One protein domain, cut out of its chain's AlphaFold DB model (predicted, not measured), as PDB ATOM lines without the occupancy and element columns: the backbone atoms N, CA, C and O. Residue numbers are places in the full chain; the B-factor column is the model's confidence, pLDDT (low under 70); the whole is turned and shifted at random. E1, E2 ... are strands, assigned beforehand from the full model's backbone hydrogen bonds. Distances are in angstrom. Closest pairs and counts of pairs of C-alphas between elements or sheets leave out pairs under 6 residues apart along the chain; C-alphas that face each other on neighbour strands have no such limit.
ATOM      1  N   ILE A 170      -8.365  57.385  -9.230       94.19
ATOM      2  CA  ILE A 170      -7.900  56.132  -8.645       94.19
ATOM      3  C   ILE A 170      -6.404  56.261  -8.372       94.19
ATOM      4  O   ILE A 170      -5.611  56.467  -9.287       94.19
ATOM      5  N   ILE A 171      -5.983  56.088  -7.121       93.88
ATOM      6  CA  ILE A 171      -4.560  56.094  -6.763       93.88
ATOM      7  C   ILE A 171      -4.038  54.657  -6.827       93.88
ATOM      8  O   ILE A 171      -4.379  53.829  -5.983       93.88
ATOM      9  N   ALA A 172      -3.198  54.358  -7.818       94.62
ATOM     10  CA  ALA A 172      -2.483  53.087  -7.858       94.62
ATOM     11  C   ALA A 172      -1.328  53.123  -6.844       94.62
ATOM     12  O   ALA A 172      -0.410  53.935  -6.961       94.62
ATOM     13  N   GLY A 173      -1.410  52.276  -5.816       92.19
ATOM     14  CA  GLY A 173      -0.329  52.081  -4.850       92.19
ATOM     15  C   GLY A 173       0.811  51.231  -5.415       92.19
ATOM     16  O   GLY A 173       0.707  50.690  -6.513       92.19
ATOM     17  N   ALA A 174       1.888  51.071  -4.640       90.25
ATOM     18  CA  ALA A 174       3.005  50.202  -5.016       90.25
ATOM     19  C   ALA A 174       2.515  48.778  -5.345       90.25
ATOM     20  O   ALA A 174       1.762  48.192  -4.563       90.25
ATOM     21  N   GLY A 175       2.944  48.225  -6.484       91.31
ATOM     22  CA  GLY A 175       2.481  46.920  -6.959       91.31
ATOM     23  C   GLY A 175       1.238  46.968  -7.855       91.31
ATOM     24  O   GLY A 175       0.845  45.922  -8.371       91.31
ATOM     25  N   LEU A 176       0.640  48.143  -8.082       94.38
ATOM     26  CA  LEU A 176      -0.444  48.358  -9.043       94.38
ATOM     27  C   LEU A 176      -0.067  49.425 -10.078       94.38
ATOM     28  O   LEU A 176       0.661  50.372  -9.798       94.38
ATOM     29  N   THR A 177      -0.621  49.298 -11.278       93.69
ATOM     30  CA  THR A 177      -0.560  50.289 -12.359       93.69
ATOM     31  C   THR A 177      -1.972  50.733 -12.740       93.69
ATOM     32  O   THR A 177      -2.960  50.147 -12.297       93.69
ATOM     33  N   GLY A 178      -2.081  51.796 -13.542       93.31
ATOM     34  CA  GLY A 178      -3.368  52.225 -14.099       93.31
ATOM     35  C   GLY A 178      -4.115  53.322 -13.338       93.31
ATOM     36  O   GLY A 178      -5.225  53.661 -13.739       93.31
ATOM     37  N   GLY A 179      -3.521  53.921 -12.301       94.50
ATOM     38  CA  GLY A 179      -4.120  55.037 -11.553       94.50
ATOM     39  C   GLY A 179      -4.194  56.366 -12.324       94.50
ATOM     40  O   GLY A 179      -3.507  56.556 -13.324       94.50
ATOM     41  N   GLY A 180      -5.012  57.301 -11.851       94.00
ATOM     42  CA  GLY A 180      -5.313  58.607 -12.448       94.00
ATOM     43  C   GLY A 180      -6.823  58.876 -12.476       94.00
ATOM     44  O   GLY A 180      -7.591  58.122 -11.878       94.00
ATOM     45  N   THR A 181      -7.249  59.938 -13.163       94.81
ATOM     46  CA  THR A 181      -8.670  60.314 -13.287       94.81
ATOM     47  C   THR A 181      -9.480  59.292 -14.091       94.81
ATOM     48  O   THR A 181      -8.914  58.511 -14.870       94.81
ATOM     49  N   ILE A 182     -10.803  59.301 -13.889       92.38
ATOM     50  CA  ILE A 182     -11.773  58.421 -14.569       92.38
ATOM     51  C   ILE A 182     -12.476  59.079 -15.767       92.38
ATOM     52  O   ILE A 182     -13.506  58.585 -16.214       92.38
ATOM     53  N   GLU A 183     -11.923  60.173 -16.298       92.12
ATOM     54  CA  GLU A 183     -12.433  60.824 -17.520       92.12
ATOM     55  C   GLU A 183     -12.502  59.856 -18.713       92.12
ATOM     56  O   GLU A 183     -13.343  60.000 -19.597       92.12
ATOM     57  N   GLU A 184     -11.651  58.828 -18.707       91.56
ATOM     58  CA  GLU A 184     -11.651  57.733 -19.669       91.56
ATOM     59  C   GLU A 184     -11.639  56.369 -18.961       91.56
ATOM     60  O   GLU A 184     -11.357  56.253 -17.766       91.56
ATOM     61  N   SER A 185     -11.910  55.301 -19.720       91.69
ATOM     62  CA  SER A 185     -11.816  53.928 -19.210       91.69
ATOM     63  C   SER A 185     -10.405  53.618 -18.711       91.69
ATOM     64  O   SER A 185      -9.422  53.819 -19.424       91.69
ATOM     65  N   ARG A 186     -10.308  53.074 -17.495       93.62
ATOM     66  CA  ARG A 186      -9.037  52.724 -16.853       93.62
ATOM     67  C   ARG A 186      -8.927  51.221 -16.650       93.62
ATOM     68  O   ARG A 186      -9.862  50.582 -16.176       93.62
ATOM     69  N   THR A 187      -7.752  50.679 -16.944       94.69
ATOM     70  CA  THR A 187      -7.377  49.318 -16.555       94.69
ATOM     71  C   THR A 187      -6.469  49.400 -15.341       94.69
ATOM     72  O   THR A 187      -5.431  50.052 -15.405       94.69
ATOM     73  N   ILE A 188      -6.871  48.758 -14.245       95.44
ATOM     74  CA  ILE A 188      -6.053  48.613 -13.040       95.44
ATOM     75  C   ILE A 188      -5.428  47.224 -13.062       95.44
ATOM     76  O   ILE A 188      -6.151  46.230 -13.019       95.44
ATOM     77  N   ASP A 189      -4.100  47.176 -13.103       94.56
ATOM     78  CA  ASP A 189      -3.324  45.942 -13.245       94.56
ATOM     79  C   ASP A 189      -2.193  45.863 -12.218       94.56
ATOM     80  O   ASP A 189      -1.850  46.851 -11.572       94.56
ATOM     81  N   LEU A 190      -1.582  44.683 -12.076       93.75
ATOM     82  CA  LEU A 190      -0.377  44.508 -11.263       93.75
ATOM     83  C   LEU A 190       0.838  45.161 -11.935       93.75
ATOM     84  O   LEU A 190       1.052  45.026 -13.140       93.75
ATOM     85  N   GLU A 191       1.668  45.823 -11.137       94.25
ATOM     86  CA  GLU A 191       2.964  46.336 -11.579       94.25
ATOM     87  C   GLU A 191       3.945  45.182 -11.815       94.25
ATOM     88  O   GLU A 191       4.052  44.247 -11.016       94.25
ATOM     89  N   ALA A 192       4.683  45.236 -12.923       90.44
ATOM     90  CA  ALA A 192       5.759  44.290 -13.180       90.44
ATOM     91  C   ALA A 192       6.979  44.658 -12.320       90.44
ATOM     92  O   ALA A 192       7.742  45.561 -12.657       90.44
ATOM     93  N   ILE A 193       7.153  43.962 -11.196       84.44
ATOM     94  CA  ILE A 193       8.163  44.288 -10.174       84.44
ATOM     95  C   ILE A 193       9.475  43.493 -10.300       84.44
ATOM     96  O   ILE A 193      10.359  43.622  -9.453       84.44
ATOM     97  N   GLY A 194       9.644  42.670 -11.342       79.31
ATOM     98  CA  GLY A 194      10.883  41.912 -11.539       79.31
ATOM     99  C   GLY A 194      10.906  41.017 -12.777       79.31
ATOM    100  O   GLY A 194       9.906  40.846 -13.471       79.31
ATOM    101  N   ALA A 195      12.078  40.435 -13.054       86.94
ATOM    102  CA  ALA A 195      12.218  39.425 -14.095       86.94
ATOM    103  C   ALA A 195      11.624  38.092 -13.597       86.94
ATOM    104  O   ALA A 195      12.056  37.606 -12.550       86.94
ATOM    105  N   PRO A 196      10.671  37.480 -14.321       91.44
ATOM    106  CA  PRO A 196      10.196  36.145 -13.975       91.44
ATOM    107  C   PRO A 196      11.369  35.162 -13.973       91.44
ATOM    108  O   PRO A 196      12.217  35.193 -14.869       91.44
ATOM    109  N   GLY A 197      11.427  34.280 -12.978       89.81
ATOM    110  CA  GLY A 197      12.546  33.351 -12.851       89.81
ATOM    111  C   GLY A 197      12.626  32.642 -11.507       89.81
ATOM    112  O   GLY A 197      11.834  32.892 -10.598       89.81
ATOM    113  N   THR A 198      13.596  31.732 -11.404       91.44
ATOM    114  CA  THR A 198      13.885  30.962 -10.193       91.44
ATOM    115  C   THR A 198      15.060  31.582  -9.442       91.44
ATOM    116  O   THR A 198      16.162  31.698  -9.975       91.44
ATOM    117  N   TYR A 199      14.832  31.938  -8.185       89.19
ATOM    118  CA  TYR A 199      15.824  32.481  -7.264       89.19
ATOM    119  C   TYR A 199      16.198  31.387  -6.260       89.19
ATOM    120  O   TYR A 199      15.317  30.846  -5.596       89.19
ATOM    121  N   ALA A 200      17.481  31.031  -6.157       85.00
ATOM    122  CA  ALA A 200      17.948  29.920  -5.321       85.00
ATOM    123  C   ALA A 200      18.913  30.398  -4.224       85.00
ATOM    124  O   ALA A 200      19.930  30.989  -4.582       85.00
ATOM    125  N   ASN A 201      18.594  30.125  -2.938       74.31
ATOM    126  CA  ASN A 201      19.520  29.915  -1.792       74.31
ATOM    127  C   ASN A 201      18.764  29.901  -0.423       74.31
ATOM    128  O   ASN A 201      18.343  30.980  -0.000       74.31
ATOM    129  N   PRO A 202      18.630  28.786   0.345       78.81
ATOM    130  CA  PRO A 202      18.934  27.373   0.061       78.81
ATOM    131  C   PRO A 202      17.771  26.591  -0.588       78.81
ATOM    132  O   PRO A 202      18.002  25.515  -1.129       78.81
ATOM    133  N   THR A 203      16.544  27.118  -0.551       84.56
ATOM    134  CA  THR A 203      15.392  26.652  -1.340       84.56
ATOM    135  C   THR A 203      15.211  27.548  -2.562       84.56
ATOM    136  O   THR A 203      15.568  28.730  -2.547       84.56
ATOM    137  N   SER A 204      14.697  26.975  -3.643       90.25
ATOM    138  CA  SER A 204      14.401  27.677  -4.885       90.25
ATOM    139  C   SER A 204      12.959  28.189  -4.890       90.25
ATOM    140  O   SER A 204      12.015  27.450  -4.614       90.25
ATOM    141  N   ILE A 205      12.782  29.474  -5.196       91.81
ATOM    142  CA  ILE A 205      11.475  30.121  -5.357       91.81
ATOM    143  C   ILE A 205      11.370  30.587  -6.804       91.81
ATOM    144  O   ILE A 205      12.237  31.316  -7.279       91.81
ATOM    145  N   THR A 206      10.310  30.184  -7.502       91.69
ATOM    146  CA  THR A 206      10.005  30.689  -8.849       91.69
ATOM    147  C   THR A 206       8.903  31.734  -8.766       91.69
ATOM    148  O   THR A 206       7.896  31.490  -8.102       91.69
ATOM    149  N   ILE A 207       9.088  32.877  -9.433       92.94
ATOM    150  CA  ILE A 207       8.096  33.960  -9.512       92.94
ATOM    151  C   ILE A 207       7.686  34.255 -10.959       92.94
ATOM    152  O   ILE A 207       8.461  34.025 -11.890       92.94
ATOM    153  N   ASP A 208       6.471  34.772 -11.147       92.88
ATOM    154  CA  ASP A 208       6.026  35.343 -12.423       92.88
ATOM    155  C   ASP A 208       6.476  36.807 -12.615       92.88
ATOM    156  O   ASP A 208       7.169  37.381 -11.777       92.88
ATOM    157  N   GLN A 209       6.078  37.421 -13.736       92.44
ATOM    158  CA  GLN A 209       6.439  38.806 -14.084       92.44
ATOM    159  C   GLN A 209       5.886  39.863 -13.112       92.44
ATOM    160  O   GLN A 209       6.342  41.002 -13.120       92.44
ATOM    161  N   TYR A 210       4.911  39.492 -12.279       93.19
ATOM    162  CA  TYR A 210       4.307  40.351 -11.260       93.19
ATOM    163  C   TYR A 210       4.856  40.032  -9.859       93.19
ATOM    164  O   TYR A 210       4.332  40.517  -8.860       93.19
ATOM    165  N   GLY A 211       5.893  39.191  -9.767       89.44
ATOM    166  CA  GLY A 211       6.554  38.820  -8.518       89.44
ATOM    167  C   GLY A 211       5.795  37.813  -7.651       89.44
ATOM    168  O   GLY A 211       6.183  37.575  -6.508       89.44
ATOM    169  N   ARG A 212       4.727  37.192  -8.164       91.75
ATOM    170  CA  ARG A 212       3.955  36.188  -7.419       91.75
ATOM    171  C   ARG A 212       4.675  34.847  -7.471       91.75
ATOM    172  O   ARG A 212       5.101  34.428  -8.543       91.75
ATOM    173  N   VAL A 213       4.773  34.154  -6.338       92.12
ATOM    174  CA  VAL A 213       5.380  32.814  -6.276       92.12
ATOM    175  C   VAL A 213       4.518  31.817  -7.043       92.12
ATOM    176  O   VAL A 213       3.337  31.649  -6.748       92.12
ATOM    177  N   THR A 214       5.126  31.136  -8.006       93.00
ATOM    178  CA  THR A 214       4.484  30.113  -8.836       93.00
ATOM    179  C   THR A 214       4.970  28.698  -8.518       93.00
ATOM    180  O   THR A 214       4.254  27.744  -8.815       93.00
ATOM    181  N   ALA A 215       6.137  28.536  -7.877       92.00
ATOM    182  CA  ALA A 215       6.639  27.247  -7.387       92.00
ATOM    183  C   ALA A 215       7.683  27.407  -6.265       92.00
ATOM    184  O   ALA A 215       8.393  28.415  -6.217       92.00
ATOM    185  N   ILE A 216       7.804  26.388  -5.403       90.88
ATOM    186  CA  ILE A 216       8.838  26.273  -4.359       90.88
ATOM    187  C   ILE A 216       9.418  24.851  -4.403       90.88
ATOM    188  O   ILE A 216       8.643  23.892  -4.380       90.88
ATOM    189  N   ALA A 217      10.749  24.722  -4.464       85.00
ATOM    190  CA  ALA A 217      11.470  23.442  -4.442       85.00
ATOM    191  C   ALA A 217      12.763  23.521  -3.622       85.00
ATOM    192  O   ALA A 217      13.477  24.544  -3.747       85.00
TER     193      ALA A 217
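Overview. This is residues 170 to 217 of the 217 residues of an uncharacterized protein of Novosphingobium chloroacetimidivorans (UniProt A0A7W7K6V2). With little regular structure, this is a rod with a small sheet of three strands at one end and a long loop, residues 170 to 191, folded back on itself at the other. The 48 printed residues have no named helix; E1, E2 and E3 make an antiparallel meander, each strand the neighbour of the one before. The class is all strand, with 12 residues in named elements. It is only just extended, close to loose, with a radius of gyration of the C-alphas of 14.8 A and spans of 48 by 15 by 13 A.

Along the chain. E1, residues 197 to 200, spans 9.9 A from C-alpha 197 at (12.546, 33.351, -12.851). E2, residues 204 to 207, spans 10.0 A. E3, residues 213 to 216, spans 7.6 A to C-alpha 216 at (8.838, 26.273, -4.359).

Arrangement. Inner strand E2 forms hairpins with E1, at 156 degrees with N 199 and O 205 2.8 A apart, and with E3, at 164 degrees with N 214 and O 206 2.8 A apart. Residues 176 to 177 pair antiparallel with 189 to 190.

Size, cuts and confidence. The C-alphas farthest apart, Glu 183 and Pro 202, are 49.1 A apart. The printed part has no cut, both links are tight, and no printed residue is under pLDDT 70.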